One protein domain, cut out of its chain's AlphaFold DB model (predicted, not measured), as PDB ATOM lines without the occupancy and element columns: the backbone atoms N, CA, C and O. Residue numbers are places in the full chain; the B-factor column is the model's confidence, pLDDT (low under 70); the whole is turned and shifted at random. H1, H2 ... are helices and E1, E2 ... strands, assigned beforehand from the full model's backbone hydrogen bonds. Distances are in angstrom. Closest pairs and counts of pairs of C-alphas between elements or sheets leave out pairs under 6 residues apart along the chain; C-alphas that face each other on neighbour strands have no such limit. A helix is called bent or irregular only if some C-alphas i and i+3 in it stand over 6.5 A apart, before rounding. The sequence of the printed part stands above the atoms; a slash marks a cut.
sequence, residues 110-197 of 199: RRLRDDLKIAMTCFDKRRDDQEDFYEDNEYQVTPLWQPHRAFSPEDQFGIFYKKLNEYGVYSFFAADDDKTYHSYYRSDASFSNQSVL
ATOM      1  N   ARG A 110       1.243 -22.317  40.374       84.88
ATOM      2  CA  ARG A 110       1.390 -20.854  40.376       84.88
ATOM      3  C   ARG A 110       2.763 -20.436  39.853       84.88
ATOM      4  O   ARG A 110       2.833 -19.601  38.961       84.88
ATOM      5  N   ARG A 111       3.834 -21.049  40.370       85.31
ATOM      6  CA  ARG A 111       5.203 -20.766  39.920       85.31
ATOM      7  C   ARG A 111       5.361 -21.031  38.423       85.31
ATOM      8  O   ARG A 111       5.819 -20.150  37.708       85.31
ATOM      9  N   LEU A 112       4.907 -22.196  37.953       88.81
ATOM     10  CA  LEU A 112       4.934 -22.534  36.533       88.81
ATOM     11  C   LEU A 112       4.144 -21.509  35.712       88.81
ATOM     12  O   LEU A 112       4.642 -21.043  34.699       88.81
ATOM     13  N   ARG A 113       2.949 -21.094  36.151       90.56
ATOM     14  CA  ARG A 113       2.177 -20.048  35.460       90.56
ATOM     15  C   ARG A 113       2.967 -18.744  35.326       90.56
ATOM     16  O   ARG A 113       2.928 -18.131  34.260       90.56
ATOM     17  N   ASP A 114       3.634 -18.308  36.388       89.81
ATOM     18  CA  ASP A 114       4.430 -17.079  36.367       89.81
ATOM     19  C   ASP A 114       5.629 -17.214  35.415       89.81
ATOM     20  O   ASP A 114       5.869 -16.316  34.608       89.81
ATOM     21  N   ASP A 115       6.297 -18.368  35.410       91.44
ATOM     22  CA  ASP A 115       7.383 -18.678  34.475       91.44
ATOM     23  C   ASP A 115       6.885 -18.701  33.009       91.44
ATOM     24  O   ASP A 115       7.521 -18.121  32.128       91.44
ATOM     25  N   LEU A 116       5.700 -19.269  32.731       92.69
ATOM     26  CA  LEU A 116       5.083 -19.244  31.392       92.69
ATOM     27  C   LEU A 116       4.790 -17.810  30.921       92.69
ATOM     28  O   LEU A 116       4.996 -17.485  29.753       92.69
ATOM     29  N   LYS A 117       4.328 -16.931  31.820       92.81
ATOM     30  CA  LYS A 117       4.103 -15.509  31.506       92.81
ATOM     31  C   LYS A 117       5.400 -14.783  31.176       92.81
ATOM     32  O   LYS A 117       5.426 -13.982  30.240       92.81
ATOM     33  N   ILE A 118       6.460 -15.046  31.940       92.75
ATOM     34  CA  ILE A 118       7.785 -14.467  31.700       92.75
ATOM     35  C   ILE A 118       8.303 -14.922  30.335       92.75
ATOM     36  O   ILE A 118       8.693 -14.078  29.531       92.75
ATOM     37  N   ALA A 119       8.223 -16.222  30.042       93.12
ATOM     38  CA  ALA A 119       8.637 -16.783  28.760       93.12
ATOM     39  C   ALA A 119       7.909 -16.124  27.577       93.12
ATOM     40  O   ALA A 119       8.562 -15.679  26.636       93.12
ATOM     41  N   MET A 120       6.582 -15.970  27.656       92.88
ATOM     42  CA  MET A 120       5.815 -15.279  26.612       92.88
ATOM     43  C   MET A 120       6.166 -13.797  26.499       92.88
ATOM     44  O   MET A 120       6.316 -13.292  25.397       92.88
ATOM     45  N   THR A 121       6.394 -13.107  27.619       91.44
ATOM     46  CA  THR A 121       6.839 -11.703  27.594       91.44
ATOM     47  C   THR A 121       8.193 -11.555  26.892       91.44
ATOM     48  O   THR A 121       8.430 -10.572  26.192       91.44
ATOM     49  N   CYS A 122       9.107 -12.508  27.092       89.81
ATOM     50  CA  CYS A 122      10.396 -12.528  26.407       89.81
ATOM     51  C   CYS A 122      10.250 -12.852  24.916       89.81
ATOM     52  O   CYS A 122      10.905 -12.203  24.101       89.81
ATOM     53  N   PHE A 123       9.380 -13.803  24.570       90.00
ATOM     54  CA  PHE A 123       9.044 -14.138  23.188       90.00
ATOM     55  C   PHE A 123       8.454 -12.937  22.444       90.00
ATOM     56  O   PHE A 123       8.998 -12.531  21.423       90.00
ATOM     57  N   ASP A 124       7.417 -12.302  22.995       87.50
ATOM     58  CA  ASP A 124       6.720 -11.176  22.365       87.50
ATOM     59  C   ASP A 124       7.656  -9.991  22.094       87.50
ATOM     60  O   ASP A 124       7.541  -9.342  21.060       87.50
ATOM     61  N   LYS A 125       8.634  -9.744  22.977       86.12
ATOM     62  CA  LYS A 125       9.661  -8.703  22.782       86.12
ATOM     63  C   LYS A 125      10.625  -8.986  21.629       86.12
ATOM     64  O   LYS A 125      11.249  -8.047  21.150       86.12
ATOM     65  N   ARG A 126      10.816 -10.254  21.253       81.62
ATOM     66  CA  ARG A 126      11.702 -10.665  20.148       81.62
ATOM     67  C   ARG A 126      10.948 -10.966  18.859       81.62
ATOM     68  O   ARG A 126      11.547 -10.960  17.795       81.62
ATOM     69  N   ARG A 127       9.640 -11.215  18.937       72.94
ATOM     70  CA  ARG A 127       8.815 -11.603  17.788       72.94
ATOM     71  C   ARG A 127       8.807 -10.562  16.661       72.94
ATOM     72  O   ARG A 127       8.590 -10.925  15.508       72.94
ATOM     73  N   ASP A 128       9.097  -9.297  16.966       67.06
ATOM     74  CA  ASP A 128       9.259  -8.237  15.960       67.06
ATOM     75  C   ASP A 128      10.372  -8.546  14.927       67.06
ATOM     76  O   ASP A 128      10.355  -7.987  13.830       67.06
ATOM     77  N   ASP A 129      11.268  -9.500  15.220       62.72
ATOM     78  CA  ASP A 129      12.361  -9.950  14.346       62.72
ATOM     79  C   ASP A 129      11.977 -11.094  13.366       62.72
ATOM     80  O   ASP A 129      12.845 -11.648  12.695       62.72
ATOM     81  N   GLN A 130      10.683 -11.434  13.225       60.59
ATOM     82  CA  GLN A 130      10.137 -12.489  12.333       60.59
ATOM     83  C   GLN A 130      10.516 -13.948  12.663       60.59
ATOM     84  O   GLN A 130      10.344 -14.834  11.820       60.59
ATOM     85  N   GLU A 131      10.984 -14.245  13.876       66.38
ATOM     86  CA  GLU A 131      11.157 -15.632  14.324       66.38
ATOM     87  C   GLU A 131       9.906 -16.140  15.056       66.38
ATOM     88  O   GLU A 131       9.515 -15.628  16.103       66.38
ATOM     89  N   ASP A 132       9.300 -17.204  14.524       76.50
ATOM     90  CA  ASP A 132       8.172 -17.903  15.160       76.50
ATOM     91  C   ASP A 132       8.613 -18.796  16.336       76.50
ATOM     92  O   ASP A 132       7.784 -19.438  16.971       76.50
ATOM     93  N   PHE A 133       9.912 -18.861  16.632       84.38
ATOM     94  CA  PHE A 133      10.525 -19.701  17.659       84.38
ATOM     95  C   PHE A 133      11.386 -18.852  18.595       84.38
ATOM     96  O   PHE A 133      11.974 -17.861  18.174       84.38
ATOM     97  N   TYR A 134      11.498 -19.252  19.861       87.12
ATOM     98  CA  TYR A 134      12.394 -18.598  20.812       87.12
ATOM     99  C   TYR A 134      13.108 -19.597  21.693       87.12
ATOM    100  O   TYR A 134      12.504 -20.514  22.242       87.12
ATOM    101  N   GLU A 135      14.393 -19.353  21.904       91.00
ATOM    102  CA  GLU A 135      15.190 -20.099  22.859       91.00
ATOM    103  C   GLU A 135      16.212 -19.184  23.535       91.00
ATOM    104  O   GLU A 135      16.873 -18.359  22.901       91.00
ATOM    105  N   ASP A 136      16.347 -19.329  24.848       89.75
ATOM    106  CA  ASP A 136      17.450 -18.772  25.621       89.75
ATOM    107  C   ASP A 136      17.981 -19.816  26.622       89.75
ATOM    108  O   ASP A 136      17.730 -21.019  26.499       89.75
ATOM    109  N   ASN A 137      18.764 -19.380  27.609       90.12
ATOM    110  CA  ASN A 137      19.320 -20.277  28.623       90.12
ATOM    111  C   ASN A 137      18.262 -20.868  29.575       90.12
ATOM    112  O   ASN A 137      18.518 -21.900  30.195       90.12
ATOM    113  N   GLU A 138      17.099 -20.234  29.712       92.25
ATOM    114  CA  GLU A 138      16.053 -20.586  30.674       92.25
ATOM    115  C   GLU A 138      14.831 -21.230  30.010       92.25
ATOM    116  O   GLU A 138      14.319 -22.230  30.520       92.25
ATOM    117  N   TYR A 139      14.394 -20.715  28.865       93.69
ATOM    118  CA  TYR A 139      13.145 -21.061  28.202       93.69
ATOM    119  C   TYR A 139      13.356 -21.447  26.742       93.69
ATOM    120  O   TYR A 139      14.262 -20.978  26.055       93.69
ATOM    121  N   GLN A 140      12.447 -22.282  26.260       93.69
ATOM    122  CA  GLN A 140      12.229 -22.545  24.847       93.69
ATOM    123  C   GLN A 140      10.730 -22.415  24.572       93.69
ATOM    124  O   GLN A 140       9.932 -23.047  25.263       93.69
ATOM    125  N   VAL A 141      10.350 -21.596  23.596       93.12
ATOM    126  CA  VAL A 141       8.968 -21.351  23.181       93.12
ATOM    127  C   VAL A 141       8.813 -21.821  21.742       93.12
ATOM    128  O   VAL A 141       9.526 -21.373  20.845       93.12
ATOM    129  N   THR A 142       7.867 -22.731  21.537       91.25
ATOM    130  CA  THR A 142       7.595 -23.372  20.254       91.25
ATOM    131  C   THR A 142       6.120 -23.197  19.907       91.25
ATOM    132  O   THR A 142       5.259 -23.583  20.700       91.25
ATOM    133  N   PRO A 143       5.788 -22.676  18.724       89.75
ATOM    134  CA  PRO A 143       4.409 -22.547  18.299       89.75
ATOM    135  C   PRO A 143       3.822 -23.926  17.999       89.75
ATOM    136  O   PRO A 143       4.482 -24.800  17.429       89.75
ATOM    137  N   LEU A 144       2.563 -24.134  18.379       87.06
ATOM    138  CA  LEU A 144       1.916 -25.445  18.308       87.06
ATOM    139  C   LEU A 144       0.903 -25.582  17.165       87.06
ATOM    140  O   LEU A 144       0.173 -26.572  17.122       87.06
ATOM    141  N   TRP A 145       0.886 -24.652  16.209       77.56
ATOM    142  CA  TRP A 145       0.060 -24.698  14.991       77.56
ATOM    143  C   TRP A 145       0.578 -25.682  13.917       77.56
ATOM    144  O   TRP A 145       0.370 -25.499  12.720       77.56
ATOM    145  N   GLN A 146       1.280 -26.741  14.328       66.25
ATOM    146  CA  GLN A 146       1.881 -27.720  13.421       66.25
ATOM    147  C   GLN A 146       0.832 -28.669  12.802       66.25
ATOM    148  O   GLN A 146      -0.139 -29.035  13.468       66.25
ATOM    149  N   PRO A 147       1.047 -29.156  11.561       57.38
ATOM    150  CA  PRO A 147       0.054 -29.895  10.762       57.38
ATOM    151  C   PRO A 147      -0.425 -31.238  11.348       57.38
ATOM    152  O   PRO A 147      -1.344 -31.848  10.807       57.38
ATOM    153  N   HIS A 148       0.181 -31.719  12.434       64.94
ATOM    154  CA  HIS A 148      -0.142 -33.005  13.062       64.94
ATOM    155  C   HIS A 148      -0.920 -32.882  14.376       64.94
ATOM    156  O   HIS A 148      -1.139 -33.889  15.051       64.94
ATOM    157  N   ARG A 149      -1.347 -31.672  14.754       68.44
ATOM    158  CA  ARG A 149      -2.106 -31.427  15.984       68.44
ATOM    159  C   ARG A 149      -3.579 -31.173  15.674       68.44
ATOM    160  O   ARG A 149      -3.919 -30.652  14.616       68.44
ATOM    161  N   ALA A 150      -4.462 -31.569  16.592       69.50
ATOM    162  CA  ALA A 150      -5.883 -31.265  16.473       69.50
ATOM    163  C   ALA A 150      -6.086 -29.743  16.410       69.50
ATOM    164  O   ALA A 150      -5.456 -29.006  17.170       69.50
ATOM    165  N   PHE A 151      -6.952 -29.292  15.502       68.12
ATOM    166  CA  PHE A 151      -7.279 -27.879  15.361       68.12
ATOM    167  C   PHE A 151      -7.820 -27.318  16.684       68.12
ATOM    168  O   PHE A 151      -8.721 -27.902  17.290       68.12
ATOM    169  N   SER A 152      -7.277 -26.176  17.096       71.50
ATOM    170  CA  SER A 152      -7.762 -25.367  18.209       71.50
ATOM    171  C   SER A 152      -8.058 -23.966  17.674       71.50
ATOM    172  O   SER A 152      -7.253 -23.458  16.896       71.50
ATOM    173  N   PRO A 153      -9.176 -23.330  18.069       74.25
ATOM    174  CA  PRO A 153      -9.448 -21.935  17.720       74.25
ATOM    175  C   PRO A 153      -8.531 -20.944  18.461       74.25
ATOM    176  O   PRO A 153      -8.586 -19.750  18.189       74.25
ATOM    177  N   GLU A 154      -7.733 -21.423  19.415       83.62
ATOM    178  CA  GLU A 154      -6.798 -20.622  20.205       83.62
ATOM    179  C   GLU A 154      -5.368 -20.744  19.656       83.62
ATOM    180  O   GLU A 154      -4.931 -21.849  19.306       83.62
ATOM    181  N   ASP A 155      -4.619 -19.640  19.672       86.56
ATOM    182  CA  ASP A 155      -3.189 -19.636  19.368       86.56
ATOM    183  C   ASP A 155      -2.418 -20.242  20.542       86.56
ATOM    184  O   ASP A 155      -2.479 -19.746  21.672       86.56
ATOM    185  N   GLN A 156      -1.683 -21.325  20.280       91.06
ATOM    186  CA  GLN A 156      -1.021 -22.113  21.317       91.06
ATOM    187  C   GLN A 156       0.493 -22.163  21.150       91.06
ATOM    188  O   GLN A 156       1.012 -22.452  20.071       91.06
ATOM    189  N   PHE A 157       1.190 -21.988  22.271       92.12
ATOM    190  CA  PHE A 157       2.640 -22.032  22.385       92.12
ATOM    191  C   PHE A 157       3.037 -23.042  23.456       92.12
ATOM    192  O   PHE A 157       2.568 -22.997  24.594       92.12
ATOM    193  N   GLY A 158       3.905 -23.971  23.080       93.88
ATOM    194  CA  GLY A 158       4.548 -24.911  23.976       93.88
ATOM    195  C   GLY A 158       5.778 -24.254  24.564       93.88
ATOM    196  O   GLY A 158       6.610 -23.726  23.833       93.88
ATOM    197  N   ILE A 159       5.887 -24.279  25.882       95.62
ATOM    198  CA  ILE A 159       6.980 -23.652  26.609       95.62
ATOM    199  C   ILE A 159       7.681 -24.729  27.420       95.62
ATOM    200  O   ILE A 159       7.054 -25.428  28.220       95.62
ATOM    201  N   PHE A 160       8.985 -24.856  27.219       95.69
ATOM    202  CA  PHE A 160       9.854 -25.684  28.035       95.69
ATOM    203  C   PHE A 160      10.701 -24.796  28.945       95.69
ATOM    204  O   PHE A 160      11.471 -23.962  28.471       95.69
ATOM    205  N   TYR A 161      10.561 -24.990  30.255       93.25
ATOM    206  CA  TYR A 161      11.382 -24.337  31.263       93.25
ATOM    207  C   TYR A 161      12.535 -25.253  31.676       93.25
ATOM    208  O   TYR A 161      12.370 -26.208  32.443       93.25
ATOM    209  N   LYS A 162      13.734 -24.937  31.178       92.50
ATOM    210  CA  LYS A 162      14.929 -25.787  31.257       92.50
ATOM    211  C   LYS A 162      15.369 -26.052  32.693       92.50
ATOM    212  O   LYS A 162      15.697 -27.182  33.042       92.50
ATOM    213  N   LYS A 163      15.336 -25.022  33.544       87.81
ATOM    214  CA  LYS A 163      15.830 -25.095  34.930       87.81
ATOM    215  C   LYS A 163      15.051 -26.086  35.792       87.81
ATOM    216  O   LYS A 163      15.651 -26.763  36.622       87.81
ATOM    217  N   LEU A 164      13.731 -26.144  35.625       83.62
ATOM    218  CA  LEU A 164      12.872 -27.070  36.371       83.62
ATOM    219  C   LEU A 164      12.527 -28.336  35.587       83.62
ATOM    220  O   LEU A 164      11.893 -29.229  36.143       83.62
ATOM    221  N   ASN A 165      12.962 -28.426  34.329       90.88
ATOM    222  CA  ASN A 165      12.571 -29.482  33.408       90.88
ATOM    223  C   ASN A 165      11.037 -29.643  33.328       90.88
ATOM    224  O   ASN A 165      10.505 -30.753  33.367       90.88
ATOM    225  N   GLU A 166      10.319 -28.517  33.271       92.94
ATOM    226  CA  GLU A 166       8.856 -28.482  33.223       92.94
ATOM    227  C   GLU A 166       8.364 -27.989  31.863       92.94
ATOM    228  O   GLU A 166       8.968 -27.112  31.246       92.94
ATOM    229  N   TYR A 167       7.239 -28.544  31.414       94.62
ATOM    230  CA  TYR A 167       6.592 -28.174  30.163       94.62
ATOM    231  C   TYR A 167       5.219 -27.577  30.456       94.62
ATOM    232  O   TYR A 167       4.469 -28.065  31.310       94.62
ATOM    233  N   GLY A 168       4.871 -26.525  29.727       94.81
ATOM    234  CA  GLY A 168       3.561 -25.901  29.793       94.81
ATOM    235  C   GLY A 168       3.069 -25.468  28.424       94.81
ATOM    236  O   GLY A 168       3.832 -25.382  27.466       94.81
ATOM    237  N   VAL A 169       1.769 -25.219  28.339       94.00
ATOM    238  CA  VAL A 169       1.133 -24.634  27.163       94.00
ATOM    239  C   VAL A 169       0.541 -23.302  27.576       94.00
ATOM    240  O   VAL A 169      -0.243 -23.221  28.523       94.00
ATOM    241  N   TYR A 170       0.937 -22.265  26.857       93.12
ATOM    242  CA  TYR A 170       0.257 -20.987  26.854       93.12
ATOM    243  C   TYR A 170      -0.705 -20.963  25.672       93.12
ATOM    244  O   TYR A 170      -0.347 -21.367  24.566       93.12
ATOM    245  N   SER A 171      -1.924 -20.511  25.920       91.12
ATOM    246  CA  SER A 171      -2.947 -20.351  24.900       91.12
ATOM    247  C   SER A 171      -3.568 -18.975  25.021       91.12
ATOM    248  O   SER A 171      -3.806 -18.513  26.144       91.12
ATOM    249  N   PHE A 172      -3.857 -18.328  23.897       89.94
ATOM    250  CA  PHE A 172      -4.672 -17.125  23.914       89.94
ATOM    251  C   PHE A 172      -5.731 -17.121  22.817       89.94
ATOM    252  O   PHE A 172      -5.573 -17.709  21.750       89.94
ATOM    253  N   PHE A 173      -6.828 -16.435  23.116       87.19
ATOM    254  CA  PHE A 173      -7.939 -16.221  22.203       87.19
ATOM    255  C   PHE A 173      -8.307 -14.741  22.220       87.19
ATOM    256  O   PHE A 173      -8.671 -14.208  23.272       87.19
ATOM    257  N   ALA A 174      -8.188 -14.084  21.069       85.38
ATOM    258  CA  ALA A 174      -8.678 -12.728  20.868       85.38
ATOM    259  C   ALA A 174     -10.133 -12.806  20.391       85.38
ATOM    260  O   ALA A 174     -10.408 -13.319  19.306       85.38
ATOM    261  N   ALA A 175     -11.060 -12.351  21.226       82.56
ATOM    262  CA  ALA A 175     -12.473 -12.280  20.889       82.56
ATOM    263  C   ALA A 175     -12.792 -10.999  20.102       82.56
ATOM    264  O   ALA A 175     -12.053 -10.016  20.161       82.56
ATOM    265  N   ASP A 176     -13.941 -10.991  19.422       84.12
ATOM    266  CA  ASP A 176     -14.416  -9.853  18.619       84.12
ATOM    267  C   ASP A 176     -14.662  -8.569  19.444       84.12
ATOM    268  O   ASP A 176     -14.828  -7.493  18.875       84.12
ATOM    269  N   ASP A 177     -14.715  -8.660  20.778       84.94
ATOM    270  CA  ASP A 177     -14.962  -7.544  21.701       84.94
ATOM    271  C   ASP A 177     -13.678  -6.897  22.258       84.94
ATOM    272  O   ASP A 177     -13.696  -6.342  23.359       84.94
ATOM    273  N   ASP A 178     -12.568  -6.994  21.518       80.81
ATOM    274  CA  ASP A 178     -11.215  -6.552  21.902       80.81
ATOM    275  C   ASP A 178     -10.683  -7.197  23.200       80.81
ATOM    276  O   ASP A 178      -9.670  -6.764  23.760       80.81
ATOM    277  N   LYS A 179     -11.339  -8.250  23.710       85.56
ATOM    278  CA  LYS A 179     -10.851  -8.989  24.877       85.56
ATOM    279  C   LYS A 179      -9.950 -10.133  24.454       85.56
ATOM    280  O   LYS A 179     -10.342 -11.009  23.684       85.56
ATOM    281  N   THR A 180      -8.782 -10.186  25.078       85.94
ATOM    282  CA  THR A 180      -7.878 -11.331  24.984       85.94
ATOM    283  C   THR A 180      -8.011 -12.192  26.229       85.94
ATOM    284  O   THR A 180      -7.823 -11.730  27.357       85.94
ATOM    285  N   TYR A 181      -8.335 -13.462  26.023       88.38
ATOM    286  CA  TYR A 181      -8.355 -14.474  27.069       88.38
ATOM    287  C   TYR A 181      -7.046 -15.246  27.030       88.38
ATOM    288  O   TYR A 181      -6.581 -15.626  25.959       88.38
ATOM    289  N   HIS A 182      -6.469 -15.487  28.203       89.88
ATOM    290  CA  HIS A 182      -5.214 -16.213  28.355       89.88
ATOM    291  C   HIS A 182      -5.447 -17.445  29.219       89.88
ATOM    292  O   HIS A 182      -5.982 -17.339  30.327       89.88
ATOM    293  N   SER A 183      -4.981 -18.593  28.743       90.94
ATOM    294  CA  SER A 183      -5.042 -19.859  29.461       90.94
ATOM    295  C   SER A 183      -3.652 -20.468  29.582       90.94
ATOM    296  O   SER A 183      -2.819 -20.372  28.681       90.94
ATOM    297  N   TYR A 184      -3.409 -21.105  30.725       92.94
ATOM    298  CA  TYR A 184      -2.124 -21.705  31.066       92.94
ATOM    299  C   TYR A 184      -2.341 -23.142  31.522       92.94
ATOM    300  O   TYR A 184      -3.123 -23.403  32.444       92.94
ATOM    301  N   TYR A 185      -1.607 -24.059  30.910       92.56
ATOM    302  CA  TYR A 185      -1.723 -25.486  31.158       92.56
ATOM    303  C   TYR A 185      -0.358 -26.077  31.500       92.56
ATOM    304  O   TYR A 185       0.656 -25.704  30.912       92.56
ATOM    305  N   ARG A 186      -0.332 -27.040  32.421       92.88
ATOM    306  CA  ARG A 186       0.805 -27.953  32.583       92.88
ATOM    307  C   ARG A 186       0.741 -28.999  31.484       92.88
ATOM    308  O   ARG A 186      -0.352 -29.483  31.179       92.88
ATOM    309  N   SER A 187       1.897 -29.373  30.949       93.00
ATOM    310  CA  SER A 187       1.993 -30.382  29.905       93.00
ATOM    311  C   SER A 187       3.185 -31.321  30.080       93.00
ATOM    312  O   SER A 187       4.027 -31.135  30.956       93.00
ATOM    313  N   ASP A 188       3.235 -32.355  29.246       91.56
ATOM    314  CA  ASP A 188       4.444 -33.124  28.961       91.56
ATOM    315  C   ASP A 188       5.249 -32.523  27.792       91.56
ATOM    316  O   ASP A 188       4.824 -31.554  27.155       91.56
ATOM    317  N   ALA A 189       6.391 -33.147  27.488       90.38
ATOM    318  CA  ALA A 189       7.299 -32.749  26.413       90.38
ATOM    319  C   ALA A 189       6.688 -32.804  25.003       90.38
ATOM    320  O   ALA A 189       7.231 -32.213  24.076       90.38
ATOM    321  N   SER A 190       5.567 -33.512  24.828       88.00
ATOM    322  CA  SER A 190       4.858 -33.596  23.547       88.00
ATOM    323  C   SER A 190       3.845 -32.467  23.351       88.00
ATOM    324  O   SER A 190       3.224 -32.374  22.292       88.00
ATOM    325  N   PHE A 191       3.603 -31.663  24.390       88.75
ATOM    326  CA  PHE A 191       2.541 -30.659  24.449       88.75
ATOM    327  C   PHE A 191       1.117 -31.208  24.226       88.75
ATOM    328  O   PHE A 191       0.177 -30.438  24.033       88.75
ATOM    329  N   SER A 192       0.924 -32.530  24.230       84.94
ATOM    330  CA  SER A 192      -0.362 -33.156  23.888       84.94
ATOM    331  C   SER A 192      -1.245 -33.391  25.112       84.94
ATOM    332  O   SER A 192      -2.465 -33.270  25.023       84.94
ATOM    333  N   ASN A 193      -0.641 -33.672  26.268       85.69
ATOM    334  CA  ASN A 193      -1.365 -33.911  27.512       85.69
ATOM    335  C   ASN A 193      -1.440 -32.631  28.341       85.69
ATOM    336  O   ASN A 193      -0.490 -32.295  29.036       85.69
ATOM    337  N   GLN A 194      -2.575 -31.936  28.292       87.50
ATOM    338  CA  GLN A 194      -2.759 -30.659  28.982       87.50
ATOM    339  C   GLN A 194      -3.598 -30.820  30.249       87.50
ATOM    340  O   GLN A 194      -4.641 -31.473  30.252       87.50
ATOM    341  N   SER A 195      -3.169 -30.177  31.332       89.44
ATOM    342  CA  SER A 195      -3.955 -30.058  32.560       89.44
ATOM    343  C   SER A 195      -3.979 -28.614  33.039       89.44
ATOM    344  O   SER A 195      -2.960 -27.924  33.014       89.44
ATOM    345  N   VAL A 196      -5.156 -28.145  33.455       88.12
ATOM    346  CA  VAL A 196      -5.342 -26.768  33.927       88.12
ATOM    347  C   VAL A 196      -4.470 -26.526  35.158       88.12
ATOM    348  O   VAL A 196      -4.529 -27.294  36.123       88.12
ATOM    349  N   LEU A 197      -3.678 -25.453  35.126       84.88
ATOM    350  CA  LEU A 197      -2.933 -24.993  36.296       84.88
ATOM    351  C   LEU A 197      -3.904 -24.462  37.346       84.88
ATOM    352  O   LEU A 197      -4.765 -23.638  37.026       84.88
TER     353      LEU A 197
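AT A GLANCE: This is residues 110 to 197 of the 199 residues of an uncharacterized protein of Bradyrhizobium valentinum (UniProt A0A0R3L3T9). What does one see first? A twisted sheet of four antiparallel strands has one long helix, H1, packed with residues 110 to 123 on one of its faces, while residues 124 to 129 of H1 reach past the sheet. After E4 the printed part folds back beside that strand, where residues 195 to 196 pair with residues 185 to 186. How is it made up? The 88 printed residues include one named helix and four named strands, in the order H1, E1, E2, E3, E4; the class is mixed, and the sheet's order is E1 - E2 - E3 - E4. How large is it? It is compact and rounded, with a radius of gyration of the C-alphas of 12.6 A and spans of 37 by 30 by 29 A.

HOW THE PARTS SIT: Where is the helix? H1, residues 110 to 129, is on the sheet formed by E1, residues 139 to 143, E2, residues 155 to 161, E3, residues 166 to 174, and E4, residues 180 to 187, in two layers, a helix on one face of a sheet. Its closest C-alphas to E1 are those of Ala 119 and Tyr 139, 6.2 A apart; to E4, those of Arg 113 and Tyr 184, 6.4 A apart. How do the strands pair? They form a meander, each strand the antiparallel neighbour of the one before, and each successive pair is a hairpin. N 140 and O 160 of E1 and E2 are 2.9 A apart, N 157 and O 170 of E2 and E3 2.8 A, and N 171 and O 183 of E3 and E4 2.9 A, within hydrogen-bond range; the edge strands E1 and E4 are apart. Is H1 even? It is irregular, but only just: C-alphas 125 and 128 are 6.8 A apart, and 14 of 16 O i to N i+4 pairs are within hydrogen-bond range.

IN THESE COORDINATES: Where does H1 run? It goes from C-alpha 110 at (1.390, -20.854, 40.376) to C-alpha 129 at (12.361, -9.950, 14.346), 30.3 A. How long are the strands? E1 measures 13.3 A, E2 19.4 A, E3 26.6 A and E4 22.0 A, ending at C-alpha 187 at (1.993, -30.382, 29.905).

THE WHOLE: How far does it reach? The two C-alphas farthest apart, those of Lys 163 and Asp 177, are 37.8 A apart. Are there cuts or long links? The printed part has no cut, and the link from E1 to E2, 11 residues, is long. Where is confidence low? The mean pLDDT of the printed part is 85.9, and residues 128 to 131 and 146 to 151 are under 70.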